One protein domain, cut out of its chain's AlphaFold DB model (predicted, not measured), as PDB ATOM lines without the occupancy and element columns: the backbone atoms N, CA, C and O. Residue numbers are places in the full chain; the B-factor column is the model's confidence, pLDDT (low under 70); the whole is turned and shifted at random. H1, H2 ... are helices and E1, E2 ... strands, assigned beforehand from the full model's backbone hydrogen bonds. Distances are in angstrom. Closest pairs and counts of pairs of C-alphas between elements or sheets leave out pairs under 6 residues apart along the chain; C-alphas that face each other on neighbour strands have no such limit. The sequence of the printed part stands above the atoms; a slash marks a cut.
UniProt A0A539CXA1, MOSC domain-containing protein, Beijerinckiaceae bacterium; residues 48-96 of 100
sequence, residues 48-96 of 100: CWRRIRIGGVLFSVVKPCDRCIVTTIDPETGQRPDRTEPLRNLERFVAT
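Overview. This is residues 48 to 96 of the 100 residues of the protein "MOSC domain-containing protein" of Beijerinckiaceae bacterium (UniProt A0A539CXA1). The model is an open, flat, two-ended shape: a small hairpin of two strands, E1 and E2, makes one end, a bridge of residues 61 to 68 with no named element leads away from it, and at the other end the short helix H1, a wide loop of residues 73 to 86 and the helix H2 fold the chain back. The hairpin is apart from H2, and residues 53 to 58, of which 53 and 54 belong to E1 and 57 and 58 to E2, stick out free. The printed part has 49 residues, with two named strands and then two named helices in the order E1, E2, H1, H2; the sheet is E1 - E2, antiparallel. The class is mixed, helices and strands, but under half of the residues, 20 of 49, are in named elements. The whole is extended, with a radius of gyration of the C-alphas of 15.0 A and spans of 41 by 29 by 12 A.

Along the chain. Strand E1 is residues 51 to 54, 10.1 A from first to last C-alpha, and begins with C-alpha 51 at (-14.343, 68.919, 3.848). Strand E2 is residues 57 to 60, 10.2 A long. Helix H2, the longest helix, is residues 87 to 94, 10.2 A long, and ends with C-alpha 94 at (2.295, 75.646, 13.761). Helix H1 is residues 69 to 72, 5.6 A long, with C-alpha 69 at (-2.912, 72.073, 28.136).

Arrangement. E1 and E2 form a hairpin through a tight link of 2 residues. They are antiparallel, with 154 degrees between their directions, and the C-alphas of Arg 51 and Ser 60 face each other at 4.5 A. N 52 and O 59 are within hydrogen-bond range at 2.9 A, as are N 59 and O 52 at 2.8 A. H1 and H2 only just touch, with 3 pairs of C-alphas within 8 A; the closest C-alphas are those of Thr 72 and Leu 87, 7.4 A apart. E1 is apart from H1 and from H2, and E2 is apart from H2. In H2, 2 of 4 O i to N i+4 pairs are within hydrogen-bond range, and 4 of 5 O i to N i+3 pairs; H1 is too short for an O i to N i+4 pair.

Size, cuts and confidence. The two C-alphas farthest apart are those of Gly 56 and Pro 81, at 41.4 A. The printed part has no cut. The link from E2 to H1, 8 residues, is short, and the link from H1 to H2, residues 73 to 86, is long. The mean pLDDT of the printed part is 85.0; residue 48 and residues 93 to 96 are under 70.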
ATOM      1  N   CYS A  48      -5.698  72.984   4.058       63.47
ATOM      2  CA  CYS A  48      -6.512  73.281   2.881       63.47
ATOM      3  C   CYS A  48      -7.764  72.402   2.813       63.47
ATOM      4  O   CYS A  48      -8.635  72.590   1.958       63.47
ATOM      5  N   TRP A  49      -7.879  71.435   3.721       74.25
ATOM      6  CA  TRP A  49      -9.033  70.559   3.791       74.25
ATOM      7  C   TRP A  49     -10.192  71.329   4.405       74.25
ATOM      8  O   TRP A  49     -10.204  71.581   5.599       74.25
ATOM      9  N   ARG A  50     -11.185  71.691   3.588       79.69
ATOM     10  CA  ARG A  50     -12.454  72.261   4.079       79.69
ATOM     11  C   ARG A  50     -13.494  71.188   4.380       79.69
ATOM     12  O   ARG A  50     -14.375  71.393   5.212       79.69
ATOM     13  N   ARG A  51     -13.423  70.049   3.685       88.19
ATOM     14  CA  ARG A  51     -14.343  68.919   3.848       88.19
ATOM     15  C   ARG A  51     -13.609  67.596   3.700       88.19
ATOM     16  O   ARG A  51     -12.756  67.465   2.828       88.19
ATOM     17  N   ILE A  52     -13.979  66.619   4.519       90.62
ATOM     18  CA  ILE A  52     -13.404  65.271   4.522       90.62
ATOM     19  C   ILE A  52     -14.565  64.280   4.486       90.62
ATOM     20  O   ILE A  52     -15.524  64.443   5.235       90.62
ATOM     21  N   ARG A  53     -14.512  63.259   3.626       93.94
ATOM     22  CA  ARG A  53     -15.511  62.182   3.609       93.94
ATOM     23  C   ARG A  53     -14.894  60.901   4.152       93.94
ATOM     24  O   ARG A  53     -13.893  60.440   3.612       93.94
ATOM     25  N   ILE A  54     -15.512  60.322   5.178       94.06
ATOM     26  CA  ILE A  54     -15.109  59.037   5.761       94.06
ATOM     27  C   ILE A  54     -16.315  58.099   5.652       94.06
ATOM     28  O   ILE A  54     -17.360  58.338   6.259       94.06
ATOM     29  N   GLY A  55     -16.202  57.071   4.806       93.38
ATOM     30  CA  GLY A  55     -17.343  56.239   4.417       93.38
ATOM     31  C   GLY A  55     -18.441  57.062   3.727       93.38
ATOM     32  O   GLY A  55     -18.177  57.771   2.755       93.38
ATOM     33  N   GLY A  56     -19.674  56.976   4.236       94.38
ATOM     34  CA  GLY A  56     -20.832  57.731   3.736       94.38
ATOM     35  C   GLY A  56     -21.031  59.115   4.367       94.38
ATOM     36  O   GLY A  56     -21.968  59.814   3.992       94.38
ATOM     37  N   VAL A  57     -20.183  59.520   5.319       95.06
ATOM     38  CA  VAL A  57     -20.381  60.744   6.112       95.06
ATOM     39  C   VAL A  57     -19.409  61.836   5.675       95.06
ATOM     40  O   VAL A  57     -18.210  61.592   5.517       95.06
ATOM     41  N   LEU A  58     -19.931  63.051   5.485       94.75
ATOM     42  CA  LEU A  58     -19.165  64.241   5.122       94.75
ATOM     43  C   LEU A  58     -18.952  65.134   6.351       94.75
ATOM     44  O   LEU A  58     -19.907  65.590   6.972       94.75
ATOM     45  N   PHE A  59     -17.693  65.420   6.660       93.00
ATOM     46  CA  PHE A  59     -17.254  66.286   7.748       93.00
ATOM     47  C   PHE A  59     -16.813  67.635   7.187       93.00
ATOM     48  O   PHE A  59     -16.185  67.689   6.128       93.00
ATOM     49  N   SER A  60     -17.109  68.720   7.903       91.19
ATOM     50  CA  SER A  60     -16.568  70.051   7.607       91.19
ATOM     51  C   SER A  60     -15.462  70.382   8.598       91.19
ATOM     52  O   SER A  60     -15.658  70.276   9.807       91.19
ATOM     53  N   VAL A  61     -14.307  70.791   8.083       86.12
ATOM     54  CA  VAL A  61     -13.190  71.269   8.899       86.12
ATOM     55  C   VAL A  61     -13.412  72.759   9.120       86.12
ATOM     56  O   VAL A  61     -13.388  73.542   8.173       86.12
ATOM     57  N   VAL A  62     -13.719  73.137  10.358       83.62
ATOM     58  CA  VAL A  62     -14.167  74.501  10.688       83.62
ATOM     59  C   VAL A  62     -13.028  75.432  11.083       83.62
ATOM     60  O   VAL A  62     -13.074  76.616  10.766       83.62
ATOM     61  N   LYS A  63     -12.007  74.913  11.768       77.50
ATOM     62  CA  LYS A  63     -10.822  75.668  12.172       77.50
ATOM     63  C   LYS A  63      -9.657  74.725  12.485       77.50
ATOM     64  O   LYS A  63      -9.919  73.576  12.858       77.50
ATOM     65  N   PRO A  64      -8.407  75.212  12.425       74.31
ATOM     66  CA  PRO A  64      -7.280  74.538  13.050       74.31
ATOM     67  C   PRO A  64      -7.530  74.307  14.549       74.31
ATOM     68  O   PRO A  64      -8.138  75.125  15.256       74.31
ATOM     69  N   CYS A  65      -7.092  73.151  15.041       76.62
ATOM     70  CA  CYS A  65      -7.209  72.798  16.450       76.62
ATOM     71  C   CYS A  65      -5.983  73.293  17.212       76.62
ATOM     72  O   CYS A  65      -4.960  72.608  17.251       76.62
ATOM     73  N   ASP A  66      -6.123  74.446  17.867       77.69
ATOM     74  CA  ASP A  66      -5.157  74.919  18.856       77.69
ATOM     75  C   ASP A  66      -4.995  73.843  19.937       77.69
ATOM     76  O   ASP A  66      -5.970  73.405  20.563       77.69
ATOM     77  N   ARG A  67      -3.770  73.348  20.119       86.50
ATOM     78  CA  ARG A  67      -3.499  72.313  21.120       86.50
ATOM     79  C   ARG A  67      -3.539  72.944  22.507       86.50
ATOM     80  O   ARG A  67      -2.871  73.936  22.768       86.50
ATOM     81  N   CYS A  68      -4.356  72.381  23.391       86.69
ATOM     82  CA  CYS A  68      -4.556  72.893  24.743       86.69
ATOM     83  C   CYS A  68      -3.723  72.121  25.774       86.69
ATOM     84  O   CYS A  68      -3.209  71.039  25.503       86.69
ATOM     85  N   ILE A  69      -3.668  72.641  27.004       91.69
ATOM     86  CA  ILE A  69      -2.912  72.073  28.136       91.69
ATOM     87  C   ILE A  69      -3.193  70.589  28.420       91.69
ATOM     88  O   ILE A  69      -2.368  69.911  29.028       91.69
ATOM     89  N   VAL A  70      -4.336  70.055  27.982       92.31
ATOM     90  CA  VAL A  70      -4.679  68.637  28.159       92.31
ATOM     91  C   VAL A  70      -3.632  67.716  27.526       92.31
ATOM     92  O   VAL A  70      -3.381  66.645  28.063       92.31
ATOM     93  N   THR A  71      -2.945  68.137  26.458       91.06
ATOM     94  CA  THR A  71      -1.903  67.317  25.812       91.06
ATOM     95  C   THR A  71      -0.626  67.156  26.638       91.06
ATOM     96  O   THR A  71       0.253  66.406  26.235       91.06
ATOM     97  N   THR A  72      -0.503  67.869  27.760       94.19
ATOM     98  CA  THR A  72       0.632  67.760  28.700       94.19
ATOM     99  C   THR A  72       0.405  66.699  29.784       94.19
ATOM    100  O   THR A  72       1.239  66.517  30.667       94.19
ATOM    101  N   ILE A  73      -0.754  66.032  29.750       94.62
ATOM    102  CA  ILE A  73      -1.147  64.994  30.701       94.62
ATOM    103  C   ILE A  73      -0.754  63.636  30.130       94.62
ATOM    104  O   ILE A  73      -1.187  63.279  29.035       94.62
ATOM    105  N   ASP A  74       0.020  62.872  30.891       92.31
ATOM    106  CA  ASP A  74       0.242  61.457  30.617       92.31
ATOM    107  C   ASP A  74      -1.092  60.691  30.779       92.31
ATOM    108  O   ASP A  74      -1.718  60.781  31.840       92.31
ATOM    109  N   PRO A  75      -1.570  59.973  29.746       92.56
ATOM    110  CA  PRO A  75      -2.898  59.363  29.757       92.56
ATOM    111  C   PRO A  75      -3.031  58.167  30.713       92.56
ATOM    112  O   PRO A  75      -4.148  57.872  31.129       92.56
ATOM    113  N   GLU A  76      -1.931  57.501  31.073       95.81
ATOM    114  CA  GLU A  76      -1.936  56.335  31.967       95.81
ATOM    115  C   GLU A  76      -1.878  56.763  33.439       95.81
ATOM    116  O   GLU A  76      -2.521  56.175  34.307       95.81
ATOM    117  N   THR A  77      -1.108  57.812  33.734       95.62
ATOM    118  CA  THR A  77      -0.808  58.232  35.113       95.62
ATOM    119  C   THR A  77      -1.540  59.502  35.546       95.62
ATOM    120  O   THR A  77      -1.598  59.805  36.739       95.62
ATOM    121  N   GLY A  78      -2.067  60.286  34.603       93.94
ATOM    122  CA  GLY A  78      -2.666  61.599  34.861       93.94
ATOM    123  C   GLY A  78      -1.658  62.678  35.274       93.94
ATOM    124  O   GLY A  78      -2.050  63.805  35.595       93.94
ATOM    125  N   GLN A  79      -0.361  62.360  35.287       94.81
ATOM    126  CA  GLN A  79       0.685  63.286  35.701       94.81
ATOM    127  C   GLN A  79       1.018  64.290  34.599       94.81
ATOM    128  O   GLN A  79       0.808  64.050  33.412       94.81
ATOM    129  N   ARG A  80       1.564  65.438  35.011       91.75
ATOM    130  CA  ARG A  80       2.079  66.480  34.115       91.75
ATOM    131  C   ARG A  80       3.545  66.743  34.450       91.75
ATOM    132  O   ARG A  80       3.814  67.676  35.210       91.75
ATOM    133  N   PRO A  81       4.476  65.902  33.967       87.56
ATOM    134  CA  PRO A  81       5.894  66.045  34.288       87.56
ATOM    135  C   PRO A  81       6.467  67.374  33.770       87.56
ATOM    136  O   PRO A  81       7.262  68.004  34.462       87.56
ATOM    137  N   ASP A  82       5.991  67.847  32.613       90.88
ATOM    138  CA  ASP A  82       6.258  69.183  32.077       90.88
ATOM    139  C   ASP A  82       4.934  69.811  31.613       90.88
ATOM    140  O   ASP A  82       4.182  69.216  30.850       90.88
ATOM    141  N   ARG A  83       4.618  71.017  32.097       88.38
ATOM    142  CA  ARG A  83       3.371  71.732  31.757       88.38
ATOM    143  C   ARG A  83       3.462  72.508  30.443       88.38
ATOM    144  O   ARG A  83       2.460  73.071  30.008       88.38
ATOM    145  N   THR A  84       4.649  72.592  29.859       88.62
ATOM    146  CA  THR A  84       4.945  73.322  28.623       88.62
ATOM    147  C   THR A  84       5.203  72.389  27.449       88.62
ATOM    148  O   THR A  84       4.949  72.772  26.309       88.62
ATOM    149  N   GLU A  85       5.615  71.148  27.697       90.75
ATOM    150  CA  GLU A  85       5.778  70.128  26.661       90.75
ATOM    151  C   GLU A  85       4.546  69.209  26.584       90.75
ATOM    152  O   GLU A  85       3.992  68.832  27.617       90.75
ATOM    153  N   PRO A  86       4.063  68.856  25.374       89.56
ATOM    154  CA  PRO A  86       4.675  69.082  24.054       89.56
ATOM    155  C   PRO A  86       4.301  70.418  23.379       89.56
ATOM    156  O   PRO A  86       4.657  70.647  22.221       89.56
ATOM    157  N   LEU A  87       3.534  71.287  24.047       90.44
ATOM    158  CA  LEU A  87       2.952  72.488  23.431       90.44
ATOM    159  C   LEU A  87       4.010  73.432  22.857       90.44
ATOM    160  O   LEU A  87       3.888  73.861  21.714       90.44
ATOM    161  N   ARG A  88       5.088  73.677  23.601       85.94
ATOM    162  CA  ARG A  88       6.193  74.545  23.186       85.94
ATOM    163  C   ARG A  88       6.864  74.077  21.893       85.94
ATOM    164  O   ARG A  88       7.247  74.898  21.060       85.94
ATOM    165  N   ASN A  89       7.017  72.767  21.704       83.44
ATOM    166  CA  ASN A  89       7.542  72.223  20.456       83.44
ATOM    167  C   ASN A  89       6.515  72.301  19.325       83.44
ATOM    168  O   ASN A  89       6.881  72.657  18.210       83.44
ATOM    169  N   LEU A  90       5.238  72.033  19.602       81.81
ATOM    170  CA  LEU A  90       4.173  72.128  18.601       81.81
ATOM    171  C   LEU A  90       3.994  73.560  18.076       81.81
ATOM    172  O   LEU A  90       3.841  73.740  16.872       81.81
ATOM    173  N   GLU A  91       4.105  74.576  18.932       77.75
ATOM    174  CA  GLU A  91       4.066  75.991  18.530       77.75
ATOM    175  C   GLU A  91       5.124  76.333  17.470       77.75
ATOM    176  O   GLU A  91       4.851  77.100  16.548       77.75
ATOM    177  N   ARG A  92       6.309  75.709  17.529       70.81
ATOM    178  CA  ARG A  92       7.365  75.902  16.520       70.81
ATOM    179  C   ARG A  92       6.986  75.358  15.143       70.81
ATOM    180  O   ARG A  92       7.487  75.869  14.147       70.81
ATOM    181  N   PHE A  93       6.122  74.346  15.080       64.88
ATOM    182  CA  PHE A  93       5.666  73.737  13.826       64.88
ATOM    183  C   PHE A  93       4.365  74.354  13.293       64.88
ATOM    184  O   PHE A  93       4.098  74.263  12.101       64.88
ATOM    185  N   VAL A  94       3.568  75.003  14.148       63.22
ATOM    186  CA  VAL A  94       2.295  75.646  13.761       63.22
ATOM    187  C   VAL A  94       2.509  77.059  13.176       63.22
ATOM    188  O   VAL A  94       1.602  77.635  12.581       63.22
ATOM    189  N   ALA A  95       3.727  77.606  13.240       51.12
ATOM    190  CA  ALA A  95       4.062  78.969  12.806       51.12
ATOM    191  C   ALA A  95       4.062  79.224  11.276       51.12
ATOM    192  O   ALA A  95       4.658  80.193  10.809       51.12
ATOM    193  N   THR A  96       3.413  78.402  10.449       45.03
ATOM    194  CA  THR A  96       3.365  78.616   8.986       45.03
ATOM    195  C   THR A  96       1.980  78.320   8.410       45.03
ATOM    196  O   THR A  96       1.813  77.537   7.482       45.03
TER     197      THR A  96